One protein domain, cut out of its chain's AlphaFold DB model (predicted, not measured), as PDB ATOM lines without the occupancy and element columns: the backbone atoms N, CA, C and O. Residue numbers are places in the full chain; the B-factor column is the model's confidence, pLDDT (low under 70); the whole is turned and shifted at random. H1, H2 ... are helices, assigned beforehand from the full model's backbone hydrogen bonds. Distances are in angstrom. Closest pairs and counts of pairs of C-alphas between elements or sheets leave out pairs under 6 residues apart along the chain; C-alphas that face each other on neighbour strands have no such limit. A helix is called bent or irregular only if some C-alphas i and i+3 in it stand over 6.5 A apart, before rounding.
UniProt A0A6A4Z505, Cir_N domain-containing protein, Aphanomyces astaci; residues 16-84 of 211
ATOM      1  N   SER A  16      38.178  29.992 -30.789       87.62
ATOM      2  CA  SER A  16      38.125  28.530 -30.657       87.62
ATOM      3  C   SER A  16      39.299  27.930 -29.865       87.62
ATOM      4  O   SER A  16      39.386  26.714 -29.707       87.62
ATOM      5  N   ASN A  17      40.221  28.757 -29.357       93.12
ATOM      6  CA  ASN A  17      41.237  28.309 -28.409       93.12
ATOM      7  C   ASN A  17      40.557  27.886 -27.095       93.12
ATOM      8  O   ASN A  17      39.811  28.664 -26.503       93.12
ATOM      9  N   LYS A  18      40.866  26.683 -26.593       90.88
ATOM     10  CA  LYS A  18      40.296  26.135 -25.347       90.88
ATOM     11  C   LYS A  18      40.427  27.083 -24.149       90.88
ATOM     12  O   LYS A  18      39.534  27.136 -23.308       90.88
ATOM     13  N   GLN A  19      41.520  27.846 -24.057       91.69
ATOM     14  CA  GLN A  19      41.700  28.828 -22.983       91.69
ATOM     15  C   GLN A  19      40.712  29.995 -23.100       91.69
ATOM     16  O   GLN A  19      40.186  30.450 -22.087       91.69
ATOM     17  N   ASN A  20      40.431  30.455 -24.321       93.50
ATOM     18  CA  ASN A  20      39.471  31.529 -24.566       93.50
ATOM     19  C   ASN A  20      38.037  31.038 -24.406       93.50
ATOM     20  O   ASN A  20      37.265  31.701 -23.727       93.50
ATOM     21  N   GLN A  21      37.712  29.839 -24.896       93.31
ATOM     22  CA  GLN A  21      36.422  29.190 -24.639       93.31
ATOM     23  C   GLN A  21      36.146  29.068 -23.137       93.31
ATOM     24  O   GLN A  21      35.063  29.412 -22.678       93.31
ATOM     25  N   LYS A  22      37.152  28.669 -22.345       95.69
ATOM     26  CA  LYS A  22      37.036  28.641 -20.882       95.69
ATOM     27  C   LYS A  22      36.768  30.032 -20.296       95.69
ATOM     28  O   LYS A  22      35.949  30.150 -19.392       95.69
ATOM     29  N   LYS A  23      37.452  31.079 -20.770       95.50
ATOM     30  CA  LYS A  23      37.227  32.459 -20.300       95.50
ATOM     31  C   LYS A  23      35.822  32.953 -20.637       95.50
ATOM     32  O   LYS A  23      35.179  33.518 -19.760       95.50
ATOM     33  N   ILE A  24      35.364  32.709 -21.864       95.50
ATOM     34  CA  ILE A  24      34.014  33.053 -22.328       95.50
ATOM     35  C   ILE A  24      32.984  32.342 -21.455       95.50
ATOM     36  O   ILE A  24      32.147  33.002 -20.857       95.50
ATOM     37  N   TRP A  25      33.133  31.032 -21.258       96.25
ATOM     38  CA  TRP A  25      32.227  30.261 -20.412       96.25
ATOM     39  C   TRP A  25      32.189  30.778 -18.966       96.25
ATOM     40  O   TRP A  25      31.116  30.956 -18.401       96.25
ATOM     41  N   ILE A  26      33.341  31.091 -18.358       97.06
ATOM     42  CA  ILE A  26      33.378  31.687 -17.011       97.06
ATOM     43  C   ILE A  26      32.662  33.044 -16.994       97.06
ATOM     44  O   ILE A  26      31.956  33.342 -16.032       97.06
ATOM     45  N   ALA A  27      32.854  33.870 -18.023       96.81
ATOM     46  CA  ALA A  27      32.188  35.162 -18.133       96.81
ATOM     47  C   ALA A  27      30.667  35.000 -18.276       96.81
ATOM     48  O   ALA A  27      29.934  35.683 -17.572       96.81
ATOM     49  N   GLU A  28      30.201  34.054 -19.090       97.56
ATOM     50  CA  GLU A  28      28.781  33.715 -19.242       97.56
ATOM     51  C   GLU A  28      28.172  33.209 -17.932       97.56
ATOM     52  O   GLU A  28      27.114  33.682 -17.528       97.56
ATOM     53  N   GLN A  29      28.852  32.308 -17.211       98.06
ATOM     54  CA  GLN A  29      28.373  31.830 -15.909       98.06
ATOM     55  C   GLN A  29      28.308  32.963 -14.874       98.06
ATOM     56  O   GLN A  29      27.339  33.074 -14.123       98.06
ATOM     57  N   ARG A  30      29.315  33.845 -14.846       97.12
ATOM     58  CA  ARG A  30      29.311  35.039 -13.984       97.12
ATOM     59  C   ARG A  30      28.206  36.018 -14.364       97.12
ATOM     60  O   ARG A  30      27.597  36.607 -13.483       97.12
ATOM     61  N   HIS A  31      27.947  36.191 -15.655       97.62
ATOM     62  CA  HIS A  31      26.866  37.041 -16.129       97.62
ATOM     63  C   HIS A  31      25.507  36.468 -15.728       97.62
ATOM     64  O   HIS A  31      24.695  37.187 -15.165       97.62
ATOM     65  N   LYS A  32      25.288  35.168 -15.946       97.81
ATOM     66  CA  LYS A  32      24.045  34.482 -15.582       97.81
ATOM     67  C   LYS A  32      23.759  34.578 -14.082       97.81
ATOM     68  O   LYS A  32      22.663  34.960 -13.696       97.81
ATOM     69  N   THR A  33      24.753  34.283 -13.247       96.56
ATOM     70  CA  THR A  33      24.616  34.391 -11.782       96.56
ATOM     71  C   THR A  33      24.357  35.828 -11.332       96.56
ATOM     72  O   THR A  33      23.531  36.052 -10.454       96.56
ATOM     73  N   LYS A  34      25.015  36.812 -11.958       95.88
ATOM     74  CA  LYS A  34      24.750  38.230 -11.700       95.88
ATOM     75  C   LYS A  34      23.319  38.613 -12.092       95.88
ATOM     76  O   LYS A  34      22.628  39.219 -11.283       95.88
ATOM     77  N   GLU A  35      22.858  38.209 -13.270       97.75
ATOM     78  CA  GLU A  35      21.495  38.464 -13.747       97.75
ATOM     79  C   GLU A  35      20.437  37.814 -12.841       97.75
ATOM     80  O   GLU A  35      19.421  38.434 -12.535       97.75
ATOM     81  N   GLU A  36      20.672  36.586 -12.371       97.12
ATOM     82  CA  GLU A  36      19.817  35.925 -11.375       97.12
ATOM     83  C   GLU A  36      19.795  36.713 -10.058       97.12
ATOM     84  O   GLU A  36      18.717  37.043  -9.569       97.12
ATOM     85  N   SER A  37      20.959  37.123  -9.538       96.19
ATOM     86  CA  SER A  37      21.029  37.930  -8.310       96.19
ATOM     87  C   SER A  37      20.347  39.297  -8.443       96.19
ATOM     88  O   SER A  37      19.716  39.769  -7.503       96.19
ATOM     89  N   GLU A  38      20.421  39.924  -9.621       96.06
ATOM     90  CA  GLU A  38      19.751  41.195  -9.909       96.06
ATOM     91  C   GLU A  38      18.231  41.019 -10.010       96.06
ATOM     92  O   GLU A  38      17.485  41.853  -9.499       96.06
ATOM     93  N   LYS A  39      17.755  39.920 -10.613       97.44
ATOM     94  CA  LYS A  39      16.325  39.570 -10.634       97.44
ATOM     95  C   LYS A  39      15.798  39.297  -9.231       97.44
ATOM     96  O   LYS A  39      14.690  39.721  -8.913       97.44
ATOM     97  N   ASP A  40      16.568  38.612  -8.398       94.94
ATOM     98  CA  ASP A  40      16.193  38.315  -7.015       94.94
ATOM     99  C   ASP A  40      16.110  39.594  -6.183       94.94
ATOM    100  O   ASP A  40      15.061  39.858  -5.592       94.94
ATOM    101  N   ALA A  41      17.132  40.451  -6.263       95.31
ATOM    102  CA  ALA A  41      17.118  41.771  -5.638       95.31
ATOM    103  C   ALA A  41      15.938  42.629  -6.133       95.31
ATOM    104  O   ALA A  41      15.263  43.282  -5.339       95.31
ATOM    105  N   ALA A  42      15.623  42.597  -7.433       96.19
ATOM    106  CA  ALA A  42      14.467  43.308  -7.974       96.19
ATOM    107  C   ALA A  42      13.138  42.759  -7.424       96.19
ATOM    108  O   ALA A  42      12.241  43.537  -7.103       96.19
ATOM    109  N   ARG A  43      13.003  41.434  -7.270       96.56
ATOM    110  CA  ARG A  43      11.816  40.812  -6.656       96.56
ATOM    111  C   ARG A  43      11.656  41.207  -5.189       96.56
ATOM    112  O   ARG A  43      10.525  41.418  -4.759       96.56
ATOM    113  N   GLU A  44      12.747  41.301  -4.436       93.88
ATOM    114  CA  GLU A  44      12.734  41.766  -3.043       93.88
ATOM    115  C   GLU A  44      12.298  43.229  -2.950       93.88
ATOM    116  O   GLU A  44      11.341  43.531  -2.242       93.88
ATOM    117  N   VAL A  45      12.888  44.113  -3.761       95.00
ATOM    118  CA  VAL A  45      12.505  45.536  -3.811       95.00
ATOM    119  C   VAL A  45      11.028  45.712  -4.174       95.00
ATOM    120  O   VAL A  45      10.347  46.555  -3.591       95.00
ATOM    121  N   LEU A  46      10.511  44.919  -5.118       95.88
ATOM    122  CA  LEU A  46       9.091  44.952  -5.482       95.88
ATOM    123  C   LEU A  46       8.189  44.537  -4.313       95.88
ATOM    124  O   LEU A  46       7.209  45.230  -4.039       95.88
ATOM    125  N   LYS A  47       8.528  43.451  -3.608       96.12
ATOM    126  CA  LYS A  47       7.787  42.999  -2.418       96.12
ATOM    127  C   LYS A  47       7.812  44.047  -1.308       96.12
ATOM    128  O   LYS A  47       6.769  44.346  -0.737       96.12
ATOM    129  N   ASP A  48       8.973  44.637  -1.036       90.38
ATOM    130  CA  ASP A  48       9.118  45.682  -0.022       90.38
ATOM    131  C   ASP A  48       8.295  46.925  -0.383       90.38
ATOM    132  O   ASP A  48       7.613  47.491   0.472       90.38
ATOM    133  N   ASN A  49       8.290  47.321  -1.660       92.75
ATOM    134  CA  ASN A  49       7.471  48.433  -2.141       92.75
ATOM    135  C   ASN A  49       5.968  48.149  -1.988       92.75
ATOM    136  O   ASN A  49       5.214  49.019  -1.551       92.75
ATOM    137  N   GLU A  50       5.536  46.928  -2.303       95.44
ATOM    138  CA  GLU A  50       4.151  46.495  -2.136       95.44
ATOM    139  C   GLU A  50       3.733  46.486  -0.654       95.44
ATOM    140  O   GLU A  50       2.679  47.025  -0.304       95.44
ATOM    141  N   LEU A  51       4.584  45.970   0.238       91.75
ATOM    142  CA  LEU A  51       4.359  46.004   1.685       91.75
ATOM    143  C   LEU A  51       4.257  47.438   2.211       91.75
ATOM    144  O   LEU A  51       3.324  47.751   2.954       91.75
ATOM    145  N   LEU A  52       5.170  48.320   1.801       91.75
ATOM    146  CA  LEU A  52       5.132  49.742   2.147       91.75
ATOM    147  C   LEU A  52       3.833  50.397   1.669       91.75
ATOM    148  O   LEU A  52       3.196  51.131   2.425       91.75
ATOM    149  N   ARG A  53       3.397  50.091   0.441       94.00
ATOM    150  CA  ARG A  53       2.131  50.584  -0.109       94.00
ATOM    151  C   ARG A  53       0.940  50.123   0.732       94.00
ATOM    152  O   ARG A  53       0.076  50.940   1.048       94.00
ATOM    153  N   PHE A  54       0.884  48.848   1.120       93.38
ATOM    154  CA  PHE A  54      -0.192  48.340   1.977       93.38
ATOM    155  C   PHE A  54      -0.189  48.990   3.362       93.38
ATOM    156  O   PHE A  54      -1.251  49.389   3.844       93.38
ATOM    157  N   GLN A  55       0.985  49.163   3.973       92.25
ATOM    158  CA  GLN A  55       1.112  49.872   5.248       92.25
ATOM    159  C   GLN A  55       0.645  51.324   5.129       92.25
ATOM    160  O   GLN A  55      -0.061  51.812   6.008       92.25
ATOM    161  N   GLN A  56       0.987  52.009   4.034       92.12
ATOM    162  CA  GLN A  56       0.557  53.385   3.804       92.12
ATOM    163  C   GLN A  56      -0.966  53.479   3.671       92.12
ATOM    164  O   GLN A  56      -1.577  54.339   4.298       92.12
ATOM    165  N   VAL A  57      -1.596  52.568   2.921       94.25
ATOM    166  CA  VAL A  57      -3.063  52.511   2.816       94.25
ATOM    167  C   VAL A  57      -3.702  52.250   4.186       94.25
ATOM    168  O   VAL A  57      -4.661  52.933   4.540       94.25
ATOM    169  N   ALA A  58      -3.162  51.328   4.987       92.50
ATOM    170  CA  ALA A  58      -3.640  51.069   6.350       92.50
ATOM    171  C   ALA A  58      -3.510  52.308   7.260       92.50
ATOM    172  O   ALA A  58      -4.465  52.700   7.927       92.50
ATOM    173  N   ALA A  59      -2.373  53.007   7.198       92.44
ATOM    174  CA  ALA A  59      -2.161  54.249   7.939       92.44
ATOM    175  C   ALA A  59      -3.168  55.341   7.529       92.44
ATOM    176  O   ALA A  59      -3.729  56.010   8.393       92.44
ATOM    177  N   THR A  60      -3.470  55.485   6.229       91.38
ATOM    178  CA  THR A  60      -4.507  56.433   5.763       91.38
ATOM    179  C   THR A  60      -5.919  56.053   6.206       91.38
ATOM    180  O   THR A  60      -6.770  56.928   6.333       91.38
ATOM    181  N   ARG A  61      -6.171  54.763   6.468       91.38
ATOM    182  CA  ARG A  61      -7.443  54.259   7.005       91.38
ATOM    183  C   ARG A  61      -7.578  54.442   8.521       91.38
ATOM    184  O   ARG A  61      -8.660  54.201   9.043       91.38
ATOM    185  N   GLY A  62      -6.528  54.905   9.205       91.62
ATOM    186  CA  GLY A  62      -6.549  55.224  10.636       91.62
ATOM    187  C   GLY A  62      -5.809  54.235  11.539       91.62
ATOM    188  O   GLY A  62      -5.839  54.407  12.756       91.62
ATOM    189  N   ASP A  63      -5.114  53.235  10.988       92.75
ATOM    190  CA  ASP A  63      -4.352  52.274  11.793       92.75
ATOM    191  C   ASP A  63      -3.076  52.921  12.366       92.75
ATOM    192  O   ASP A  63      -2.056  53.065  11.683       92.75
ATOM    193  N   ALA A  64      -3.112  53.290  13.651       92.62
ATOM    194  CA  ALA A  64      -1.992  53.937  14.348       92.62
ATOM    195  C   ALA A  64      -0.736  53.048  14.468       92.62
ATOM    196  O   ALA A  64       0.384  53.549  14.553       92.62
ATOM    197  N   ASP A  65      -0.891  51.724  14.453       91.31
ATOM    198  CA  ASP A  65       0.256  50.811  14.469       91.31
ATOM    199  C   ASP A  65       0.960  50.745  13.108       91.31
ATOM    200  O   ASP A  65       2.180  50.583  13.050       91.31
ATOM    201  N   ALA A  66       0.225  50.920  12.006       90.00
ATOM    202  CA  ALA A  66       0.809  50.969  10.669       90.00
ATOM    203  C   ALA A  66       1.655  52.238  10.475       90.00
ATOM    204  O   ALA A  66       2.757  52.154   9.934       90.00
ATOM    205  N   SER A  67       1.199  53.392  10.980       90.75
ATOM    206  CA  SER A  67       1.983  54.636  10.926       90.75
ATOM    207  C   SER A  67       3.288  54.531  11.724       90.75
ATOM    208  O   SER A  67       4.351  54.861  11.200       90.75
ATOM    209  N   ARG A  68       3.245  53.956  12.935       91.19
ATOM    210  CA  ARG A  68       4.444  53.687  13.750       91.19
ATOM    211  C   ARG A  68       5.444  52.770  13.042       91.19
ATOM    212  O   ARG A  68       6.647  53.018  13.102       91.19
ATOM    213  N   ARG A  69       4.966  51.725  12.355       90.00
ATOM    214  CA  ARG A  69       5.828  50.815  11.576       90.00
ATOM    215  C   ARG A  69       6.536  51.554  10.445       90.00
ATOM    216  O   ARG A  69       7.758  51.448  10.349       90.00
ATOM    217  N   ILE A  70       5.811  52.357   9.669       90.88
ATOM    218  CA  ILE A  70       6.389  53.180   8.597       90.88
ATOM    219  C   ILE A  70       7.471  54.116   9.154       90.88
ATOM    220  O   ILE A  70       8.565  54.196   8.596       90.88
ATOM    221  N   ASP A  71       7.198  54.801  10.265       89.75
ATOM    222  CA  ASP A  71       8.160  55.729  10.866       89.75
ATOM    223  C   ASP A  71       9.405  55.014  11.406       89.75
ATOM    224  O   ASP A  71      10.522  55.493  11.208       89.75
ATOM    225  N   SER A  72       9.251  53.820  11.986       89.69
ATOM    226  CA  SER A  72      10.395  52.995  12.396       89.69
ATOM    227  C   SER A  72      11.252  52.544  11.204       89.69
ATOM    228  O   SER A  72      12.482  52.593  11.268       89.69
ATOM    229  N   GLN A  73      10.625  52.177  10.080       88.69
ATOM    230  CA  GLN A  73      11.328  51.779   8.859       88.69
ATOM    231  C   GLN A  73      12.112  52.947   8.246       88.69
ATOM    232  O   GLN A  73      13.243  52.740   7.802       88.69
ATOM    233  N   LYS A  74      11.587  54.181   8.295       88.81
ATOM    234  CA  LYS A  74      12.290  55.393   7.821       88.81
ATOM    235  C   LYS A  74      13.600  55.665   8.560       88.81
ATOM    236  O   LYS A  74      14.505  56.232   7.964       88.81
ATOM    237  N   VAL A  75      13.711  55.284   9.834       88.69
ATOM    238  CA  VAL A  75      14.910  55.526  10.662       88.69
ATOM    239  C   VAL A  75      15.843  54.304  10.696       88.69
ATOM    240  O   VAL A  75      16.950  54.375  11.222       88.69
ATOM    241  N   SER A  76      15.453  53.182  10.082       87.69
ATOM    242  CA  SER A  76      16.232  51.933  10.101       87.69
ATOM    243  C   SER A  76      17.657  52.077   9.547       87.69
ATOM    244  O   SER A  76      18.579  51.442  10.062       87.69
ATOM    245  N   PHE A  77      17.869  52.957   8.561       85.81
ATOM    246  CA  PHE A  77      19.190  53.218   7.979       85.81
ATOM    247  C   PHE A  77      20.191  53.792   8.996       85.81
ATOM    248  O   PHE A  77      21.388  53.584   8.842       85.81
ATOM    249  N   LEU A  78      19.721  54.482  10.046       86.75
ATOM    250  CA  LEU A  78      20.574  55.107  11.064       86.75
ATOM    251  C   LEU A  78      21.353  54.062  11.880       86.75
ATOM    252  O   LEU A  78      22.455  54.326  12.352       86.75
ATOM    253  N   TYR A  79      20.763  52.873  12.030       85.75
ATOM    254  CA  TYR A  79      21.338  51.736  12.749       85.75
ATOM    255  C   TYR A  79      22.022  50.732  11.813       85.75
ATOM    256  O   TYR A  79      22.634  49.766  12.274       85.75
ATOM    257  N   GLN A  80      21.943  50.940  10.495       84.56
ATOM    258  CA  GLN A  80      22.737  50.175   9.546       84.56
ATOM    259  C   GLN A  80      24.153  50.765   9.502       84.56
ATOM    260  O   GLN A  80      24.313  51.974   9.338       84.56
ATOM    261  N   PRO A  81      25.203  49.941   9.649       87.69
ATOM    262  CA  PRO A  81      26.557  50.451   9.582       87.69
ATOM    263  C   PRO A  81      26.850  51.047   8.206       87.69
ATOM    264  O   PRO A  81      26.341  50.559   7.190       87.69
ATOM    265  N   PRO A  82      27.688  52.094   8.173       86.50
ATOM    266  CA  PRO A  82      27.999  52.799   6.949       86.50
ATOM    267  C   PRO A  82      28.689  51.873   5.938       86.50
ATOM    268  O   PRO A  82      29.418  50.949   6.324       86.50
ATOM    269  N   PRO A  83      28.503  52.127   4.632       83.62
ATOM    270  CA  PRO A  83      29.143  51.346   3.583       83.62
ATOM    271  C   PRO A  83      30.667  51.338   3.777       83.62
ATOM    272  O   PRO A  83      31.297  52.385   3.902       83.62
ATOM    273  N   GLY A  84      31.259  50.143   3.823       82.19
ATOM    274  CA  GLY A  84      32.693  49.935   4.063       82.19
ATOM    275  C   GLY A  84      33.045  49.483   5.483       82.19
ATOM    276  O   GLY A  84      34.103  48.881   5.672       82.19
TER     277      GLY A  84
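What this domain is: This is residues 16 to 84 of the 211 residues of the protein "Cir_N domain-containing protein" of Aphanomyces astaci (UniProt A0A6A4Z505). A long helix, H1, makes the length of a rod, and a shorter helix, H2, folds back from its last residues as a lopsided V; residues 16 to 51 and 74 to 84 stick out as free arms. The printed part has 69 residues, with two named helices, H1 then H2, and no named strand: all helix. It is extended, with a radius of gyration of the C-alphas of 20.8 A and spans of 67 by 27 by 9 A.

Where its parts are: Find C-alpha 18 at (40.296, 26.135, -25.347); from there H1, residues 18 to 60, runs 62.4 A. H2, residues 64 to 79, runs 23.5 A to C-alpha 79 at (21.338, 51.736, 12.749). It is irregular, with C-alphas 74 and 77 7.2 A apart, and has a kink of 29 degrees near residue 73.

How they stand to each other: Look at Ala 59 and Ser 67: their C-alphas, the closest of H1 and H2, are 5.1 A apart. The helices touch with residues 52 to 59 and 65 to 70 alone, a hairpin at a steep tilt of 38 degrees, opposite ways. Every O i to N i+4 pair is within hydrogen-bond range in H1, and 9 of 12 in H2.

The domain as a whole: The C-alphas farthest apart, of Asn 17 and Gly 62, are 67.3 A apart. The link is tight, the printed part has no cut, and no printed residue is under pLDDT 70.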